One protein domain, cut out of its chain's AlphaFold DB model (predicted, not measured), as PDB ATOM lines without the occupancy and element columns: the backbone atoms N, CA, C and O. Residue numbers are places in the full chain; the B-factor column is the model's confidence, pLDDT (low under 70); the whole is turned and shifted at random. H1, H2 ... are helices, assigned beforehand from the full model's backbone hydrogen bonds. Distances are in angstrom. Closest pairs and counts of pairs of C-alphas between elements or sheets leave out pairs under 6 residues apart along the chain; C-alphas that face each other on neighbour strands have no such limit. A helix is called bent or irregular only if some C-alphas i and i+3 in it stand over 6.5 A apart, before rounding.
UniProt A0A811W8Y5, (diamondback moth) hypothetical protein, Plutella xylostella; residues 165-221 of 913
ATOM      1  N   THR A 165     -14.423  29.533   4.152       57.12
ATOM      2  CA  THR A 165     -13.875  28.902   2.938       57.12
ATOM      3  C   THR A 165     -12.382  28.578   3.014       57.12
ATOM      4  O   THR A 165     -11.894  27.769   2.226       57.12
ATOM      5  N   ASN A 166     -11.641  29.162   3.958       65.06
ATOM      6  CA  ASN A 166     -10.178  29.146   3.939       65.06
ATOM      7  C   ASN A 166      -9.584  28.307   5.080       65.06
ATOM      8  O   ASN A 166      -9.908  28.513   6.248       65.06
ATOM      9  N   LEU A 167      -8.685  27.383   4.727       79.56
ATOM     10  CA  LEU A 167      -7.864  26.638   5.685       79.56
ATOM     11  C   LEU A 167      -6.813  27.571   6.326       79.56
ATOM     12  O   LEU A 167      -6.330  28.486   5.649       79.56
ATOM     13  N   PRO A 168      -6.433  27.361   7.602       81.88
ATOM     14  CA  PRO A 168      -5.317  28.082   8.217       81.88
ATOM     15  C   PRO A 168      -4.004  27.745   7.502       81.88
ATOM     16  O   PRO A 168      -3.878  26.685   6.904       81.88
ATOM     17  N   THR A 169      -3.011  28.630   7.539       86.44
ATOM     18  CA  THR A 169      -1.725  28.364   6.877       86.44
ATOM     19  C   THR A 169      -0.910  27.307   7.618       86.44
ATOM     20  O   THR A 169      -0.877  27.338   8.843       86.44
ATOM     21  N   TYR A 170      -0.207  26.434   6.888       87.06
ATOM     22  CA  TYR A 170       0.677  25.413   7.467       87.06
ATOM     23  C   TYR A 170       2.039  25.405   6.769       87.06
ATOM     24  O   TYR A 170       2.114  25.278   5.544       87.06
ATOM     25  N   ASN A 171       3.116  25.565   7.542       84.69
ATOM     26  CA  ASN A 171       4.489  25.660   7.029       84.69
ATOM     27  C   ASN A 171       5.341  24.388   7.231       84.69
ATOM     28  O   ASN A 171       6.436  24.309   6.670       84.69
ATOM     29  N   GLY A 172       4.842  23.405   7.992       76.44
ATOM     30  CA  GLY A 172       5.570  22.187   8.378       76.44
ATOM     31  C   GLY A 172       5.818  22.027   9.883       76.44
ATOM     32  O   GLY A 172       6.414  21.035  10.291       76.44
ATOM     33  N   ASN A 173       5.376  22.974  10.717       81.06
ATOM     34  CA  ASN A 173       5.539  22.923  12.172       81.06
ATOM     35  C   ASN A 173       4.557  21.945  12.851       81.06
ATOM     36  O   ASN A 173       3.340  22.099  12.750       81.06
ATOM     37  N   ALA A 174       5.070  20.991  13.635       78.00
ATOM     38  CA  ALA A 174       4.267  19.976  14.326       78.00
ATOM     39  C   ALA A 174       3.171  20.550  15.250       78.00
ATOM     40  O   ALA A 174       2.099  19.955  15.362       78.00
ATOM     41  N   LEU A 175       3.396  21.718  15.866       77.50
ATOM     42  CA  LEU A 175       2.407  22.365  16.742       77.50
ATOM     43  C   LEU A 175       1.205  22.933  15.965       77.50
ATOM     44  O   LEU A 175       0.096  22.988  16.493       77.50
ATOM     45  N   GLU A 176       1.398  23.309  14.697       80.44
ATOM     46  CA  GLU A 176       0.345  23.841  13.818       80.44
ATOM     47  C   GLU A 176      -0.464  22.719  13.144       80.44
ATOM     48  O   GLU A 176      -1.623  22.909  12.759       80.44
ATOM     49  N   TRP A 177       0.127  21.524  13.027       82.44
ATOM     50  CA  TRP A 177      -0.438  20.403  12.277       82.44
ATOM     51  C   TRP A 177      -1.782  19.922  12.831       82.44
ATOM     52  O   TRP A 177      -2.718  19.684  12.067       82.44
ATOM     53  N   LEU A 178      -1.916  19.818  14.157       81.69
ATOM     54  CA  LEU A 178      -3.138  19.310  14.791       81.69
ATOM     55  C   LEU A 178      -4.343  20.225  14.540       81.69
ATOM     56  O   LEU A 178      -5.450  19.742  14.287       81.69
ATOM     57  N   GLN A 179      -4.131  21.541  14.571       81.94
ATOM     58  CA  GLN A 179      -5.182  22.519  14.306       81.94
ATOM     59  C   GLN A 179      -5.548  22.550  12.818       81.94
ATOM     60  O   GLN A 179      -6.733  22.536  12.479       81.94
ATOM     61  N   PHE A 180      -4.543  22.538  11.936       88.62
ATOM     62  CA  PHE A 180      -4.745  22.475  10.490       88.62
ATOM     63  C   PHE A 180      -5.542  21.230  10.085       88.62
ATOM     64  O   PHE A 180      -6.565  21.339   9.408       88.62
ATOM     65  N   LYS A 181      -5.123  20.052  10.568       84.19
ATOM     66  CA  LYS A 181      -5.760  18.765  10.273       84.19
ATOM     67  C   LYS A 181      -7.209  18.723  10.754       84.19
ATOM     68  O   LYS A 181      -8.080  18.313   9.993       84.19
ATOM     69  N   ARG A 182      -7.488  19.208  11.970       81.75
ATOM     70  CA  ARG A 182      -8.853  19.250  12.524       81.75
ATOM     71  C   ARG A 182      -9.793  20.095  11.659       81.75
ATOM     72  O   ARG A 182     -10.918  19.685  11.401       81.75
ATOM     73  N   ILE A 183      -9.333  21.262  11.202       84.25
ATOM     74  CA  ILE A 183     -10.149  22.173  10.384       84.25
ATOM     75  C   ILE A 183     -10.333  21.626   8.964       84.25
ATOM     76  O   ILE A 183     -11.421  21.752   8.401       84.25
ATOM     77  N   TYR A 184      -9.303  20.995   8.392       87.00
ATOM     78  CA  TYR A 184      -9.431  20.328   7.101       87.00
ATOM     79  C   TYR A 184     -10.476  19.213   7.165       87.00
ATOM     80  O   TYR A 184     -11.464  19.297   6.449       87.00
ATOM     81  N   GLN A 185     -10.343  18.271   8.102       85.44
ATOM     82  CA  GLN A 185     -11.277  17.147   8.253       85.44
ATOM     83  C   GLN A 185     -12.714  17.602   8.536       85.44
ATOM     84  O   GLN A 185     -13.656  17.033   8.003       85.44
ATOM     85  N   TYR A 186     -12.898  18.668   9.322       82.06
ATOM     86  CA  TYR A 186     -14.230  19.221   9.589       82.06
ATOM     87  C   TYR A 186     -14.881  19.865   8.354       82.06
ATOM     88  O   TYR A 186     -16.100  20.006   8.294       82.06
ATOM     89  N   THR A 187     -14.081  20.307   7.379       83.56
ATOM     90  CA  THR A 187     -14.587  21.020   6.200       83.56
ATOM     91  C   THR A 187     -14.477  20.228   4.905       83.56
ATOM     92  O   THR A 187     -15.074  20.656   3.930       83.56
ATOM     93  N   GLU A 188     -13.756  19.108   4.863       77.94
ATOM     94  CA  GLU A 188     -13.455  18.353   3.640       77.94
ATOM     95  C   GLU A 188     -14.728  17.946   2.884       77.94
ATOM     96  O   GLU A 188     -14.858  18.271   1.704       77.94
ATOM     97  N   ASP A 189     -15.716  17.386   3.584       79.81
ATOM     98  CA  ASP A 189     -16.977  16.914   2.989       79.81
ATOM     99  C   ASP A 189     -17.858  18.042   2.421       79.81
ATOM    100  O   ASP A 189     -18.786  17.802   1.650       79.81
ATOM    101  N   SER A 190     -17.585  19.298   2.797       76.25
ATOM    102  CA  SER A 190     -18.341  20.469   2.335       76.25
ATOM    103  C   SER A 190     -17.826  21.057   1.016       76.25
ATOM    104  O   SER A 190     -18.407  22.024   0.522       76.25
ATOM    105  N   PHE A 191     -16.739  20.523   0.453       73.38
ATOM    106  CA  PHE A 191     -16.107  21.046  -0.759       73.38
ATOM    107  C   PHE A 191     -15.814  19.922  -1.753       73.38
ATOM    108  O   PHE A 191     -15.568  18.779  -1.377       73.38
ATOM    109  N   SER A 192     -15.821  20.252  -3.049       65.75
ATOM    110  CA  SER A 192     -15.434  19.281  -4.071       65.75
ATOM    111  C   SER A 192     -13.957  18.882  -3.903       65.75
ATOM    112  O   SER A 192     -13.162  19.669  -3.376       65.75
ATOM    113  N   PRO A 193     -13.534  17.707  -4.403       62.84
ATOM    114  CA  PRO A 193     -12.123  17.317  -4.377       62.84
ATOM    115  C   PRO A 193     -11.186  18.374  -4.993       62.84
ATOM    116  O   PRO A 193     -10.084  18.594  -4.496       62.84
ATOM    117  N   ILE A 194     -11.642  19.088  -6.030       55.12
ATOM    118  CA  ILE A 194     -10.882  20.147  -6.719       55.12
ATOM    119  C   ILE A 194     -10.742  21.391  -5.834       55.12
ATOM    120  O   ILE A 194      -9.659  21.980  -5.732       55.12
ATOM    121  N   ASP A 195     -11.824  21.774  -5.161       67.31
ATOM    122  CA  ASP A 195     -11.820  22.910  -4.244       67.31
ATOM    123  C   ASP A 195     -10.959  22.613  -3.015       67.31
ATOM    124  O   ASP A 195     -10.207  23.477  -2.569       67.31
ATOM    125  N   ASN A 196     -10.984  21.380  -2.503       77.75
ATOM    126  CA  ASN A 196     -10.125  20.959  -1.398       77.75
ATOM    127  C   ASN A 196      -8.638  21.005  -1.760       77.75
ATOM    128  O   ASN A 196      -7.845  21.519  -0.970       77.75
ATOM    129  N   ILE A 197      -8.252  20.564  -2.961       71.44
ATOM    130  CA  ILE A 197      -6.862  20.683  -3.431       71.44
ATOM    131  C   ILE A 197      -6.459  22.155  -3.569       71.44
ATOM    132  O   ILE A 197      -5.390  22.549  -3.103       71.44
ATOM    133  N   SER A 198      -7.327  22.993  -4.137       70.44
ATOM    134  CA  SER A 198      -7.066  24.431  -4.285       70.44
ATOM    135  C   SER A 198      -6.905  25.121  -2.923       70.44
ATOM    136  O   SER A 198      -6.001  25.939  -2.732       70.44
ATOM    137  N   ARG A 199      -7.735  24.748  -1.939       83.25
ATOM    138  CA  ARG A 199      -7.646  25.220  -0.547       83.25
ATOM    139  C   ARG A 199      -6.339  24.779   0.114       83.25
ATOM    140  O   ARG A 199      -5.699  25.598   0.771       83.25
ATOM    141  N   LEU A 200      -5.906  23.532  -0.092       80.56
ATOM    142  CA  LEU A 200      -4.624  23.019   0.409       80.56
ATOM    143  C   LEU A 200      -3.433  23.756  -0.221       80.56
ATOM    144  O   LEU A 200      -2.570  24.255   0.501       80.56
ATOM    145  N   GLN A 201      -3.413  23.918  -1.548       74.19
ATOM    146  CA  GLN A 201      -2.378  24.684  -2.256       74.19
ATOM    147  C   GLN A 201      -2.303  26.140  -1.769       74.19
ATOM    148  O   GLN A 201      -1.216  26.709  -1.623       74.19
ATOM    149  N   ALA A 202      -3.461  26.750  -1.497       78.62
ATOM    150  CA  ALA A 202      -3.543  28.107  -0.980       78.62
ATOM    151  C   ALA A 202      -3.044  28.222   0.465       78.62
ATOM    152  O   ALA A 202      -2.510  29.274   0.820       78.62
ATOM    153  N   ALA A 203      -3.159  27.171   1.278       85.31
ATOM    154  CA  ALA A 203      -2.830  27.197   2.701       85.31
ATOM    155  C   ALA A 203      -1.393  26.749   3.029       85.31
ATOM    156  O   ALA A 203      -0.790  27.256   3.976       85.31
ATOM    157  N   LEU A 204      -0.803  25.858   2.230       84.25
ATOM    158  CA  LEU A 204       0.541  25.326   2.478       84.25
ATOM    159  C   LEU A 204       1.648  26.336   2.138       84.25
ATOM    160  O   LEU A 204       1.597  27.046   1.127       84.25
ATOM    161  N   ARG A 205       2.673  26.418   2.989       83.25
ATOM    162  CA  ARG A 205       3.836  27.319   2.862       83.25
ATOM    163  C   ARG A 205       5.137  26.580   3.202       83.25
ATOM    164  O   ARG A 205       5.094  25.486   3.752       83.25
ATOM    165  N   GLY A 206       6.282  27.186   2.876       82.50
ATOM    166  CA  GLY A 206       7.611  26.707   3.284       82.50
ATOM    167  C   GLY A 206       7.881  25.233   2.963       82.50
ATOM    168  O   GLY A 206       7.467  24.745   1.910       82.50
ATOM    169  N   ALA A 207       8.521  24.536   3.904       76.88
ATOM    170  CA  ALA A 207       8.901  23.130   3.771       76.88
ATOM    171  C   ALA A 207       7.695  22.219   3.487       76.88
ATOM    172  O   ALA A 207       7.771  21.350   2.623       76.88
ATOM    173  N   ALA A 208       6.541  22.459   4.126       78.75
ATOM    174  CA  ALA A 208       5.331  21.680   3.850       78.75
ATOM    175  C   ALA A 208       4.857  21.817   2.397       78.75
ATOM    176  O   ALA A 208       4.431  20.833   1.793       78.75
ATOM    177  N   LYS A 209       4.943  23.019   1.814       80.31
ATOM    178  CA  LYS A 209       4.592  23.246   0.406       80.31
ATOM    179  C   LYS A 209       5.571  22.554  -0.536       80.31
ATOM    180  O   LYS A 209       5.136  21.993  -1.532       80.31
ATOM    181  N   GLU A 210       6.863  22.601  -0.235       74.62
ATOM    182  CA  GLU A 210       7.896  21.973  -1.064       74.62
ATOM    183  C   GLU A 210       7.771  20.445  -1.056       74.62
ATOM    184  O   GLU A 210       7.728  19.839  -2.125       74.62
ATOM    185  N   CYS A 211       7.582  19.828   0.115       68.56
ATOM    186  CA  CYS A 211       7.423  18.375   0.236       68.56
ATOM    187  C   CYS A 211       6.130  17.838  -0.403       68.56
ATOM    188  O   CYS A 211       6.085  16.680  -0.808       68.56
ATOM    189  N   THR A 212       5.074  18.654  -0.491       67.38
ATOM    190  CA  THR A 212       3.764  18.242  -1.037       67.38
ATOM    191  C   THR A 212       3.507  18.743  -2.459       67.38
ATOM    192  O   THR A 212       2.481  18.404  -3.049       67.38
ATOM    193  N   ALA A 213       4.427  19.519  -3.043       60.66
ATOM    194  CA  ALA A 213       4.251  20.156  -4.350       60.66
ATOM    195  C   ALA A 213       3.965  19.151  -5.478       60.66
ATOM    196  O   ALA A 213       3.146  19.426  -6.353       60.66
ATOM    197  N   THR A 214       4.610  17.985  -5.447       55.41
ATOM    198  CA  THR A 214       4.411  16.897  -6.417       55.41
ATOM    199  C   THR A 214       3.081  16.170  -6.229       55.41
ATOM    200  O   THR A 214       2.478  15.760  -7.213       55.41
ATOM    201  N   LEU A 215       2.591  16.059  -4.991       56.72
ATOM    202  CA  LEU A 215       1.314  15.409  -4.665       56.72
ATOM    203  C   LEU A 215       0.102  16.303  -4.970       56.72
ATOM    204  O   LEU A 215      -0.991  15.802  -5.217       56.72
ATOM    205  N   LEU A 216       0.288  17.627  -4.955       56.69
ATOM    206  CA  LEU A 216      -0.768  18.620  -5.182       56.69
ATOM    207  C   LEU A 216      -0.857  19.107  -6.634       56.69
ATOM    208  O   LEU A 216      -1.665  19.990  -6.919       56.69
ATOM    209  N   ALA A 217      -0.052  18.576  -7.556       53.75
ATOM    210  CA  ALA A 217      -0.205  18.854  -8.979       53.75
ATOM    211  C   ALA A 217      -1.512  18.214  -9.488       53.75
ATOM    212  O   ALA A 217      -1.656  16.995  -9.511       53.75
ATOM    213  N   THR A 218      -2.493  19.032  -9.872       50.03
ATOM    214  CA  THR A 218      -3.785  18.552 -10.382       50.03
ATOM    215  C   THR A 218      -3.609  17.832 -11.721       50.03
ATOM    216  O   THR A 218      -3.170  18.438 -12.696       50.03
ATOM    217  N   THR A 219      -4.024  16.567 -11.789       48.25
ATOM    218  CA  THR A 219      -4.087  15.703 -12.987       48.25
ATOM    219  C   THR A 219      -5.214  16.062 -13.969       48.25
ATOM    220  O   THR A 219      -5.511  15.306 -14.886       48.25
ATOM    221  N   LEU A 220      -5.872  17.211 -13.806       50.94
ATOM    222  CA  LEU A 220      -7.164  17.503 -14.435       50.94
ATOM    223  C   LEU A 220      -7.041  18.398 -15.678       50.94
ATOM    224  O   LEU A 220      -7.580  19.494 -15.669       50.94
ATOM    225  N   ASN A 221      -6.329  17.923 -16.711       54.69
ATOM    226  CA  ASN A 221      -6.276  18.383 -18.124       54.69
ATOM    227  C   ASN A 221      -4.827  18.560 -18.628       54.69
ATOM    228  O   ASN A 221      -4.419  19.680 -18.978       54.69
TER     229      ASN A 221
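What this domain is: This is residues 165 to 221 of the 913 residues of the protein "(diamondback moth) hypothetical protein" of Plutella xylostella (UniProt A0A811W8Y5). What shape do these atoms make? After a lead without a named element, residues 165 to 173, three helices follow in a flat, loose zigzag: H1, H2 folding back, then H3 turning again, with a tail, residues 213 to 221. What is it made of? The printed part has 57 residues, named helices H1, H2 and H3 in that order, and no named strand: all helix. It is compact, with a radius of gyration of the C-alphas of 11.2 A, spanning 35 by 25 by 13 A.

Where its parts are: Where is the longest helix? H1, residues 174 to 190, is 25.6 A long from C-alpha 174 at (4.267, 19.976, 14.326). It has a kink of 28 degrees near residue 183 and is irregular: C-alphas 186 and 189 are 7.5 A apart. What follows? H2, residues 193 to 203, is 15.3 A long, and H3, residues 206 to 212, is 10.3 A long, ending at C-alpha 212 (3.764, 18.242, -1.037).

How they stand to each other: How does H2 stand to H1? They are close but not clearly touching, the closest C-alphas, of Glu 188 and Asn 196, being 6.6 A apart; they run opposite ways at a shallow tilt of 29 degrees. And H3? H2 and H3 are close but not clearly touching, with the closest C-alphas, of Gln 201 and Lys 209, 7.6 A apart, and run opposite ways at a shallow tilt of 26 degrees. H1 and H3 are apart. Are the backbones complete? Every O i to N i+4 pair is within hydrogen-bond range in H2 and H3, but 9 of 13 in H1.

The domain as a whole: How far does it reach? The two C-alphas farthest apart, of Leu 175 and Asn 221, are 36.2 A apart. Is it continuous? The printed part has no cut, and both links, H1 to H2 and H2 to H3, are tight. Where is confidence low? The model's pLDDT is under 70 at residues 165 to 166, 192 to 195 and 211 to 221.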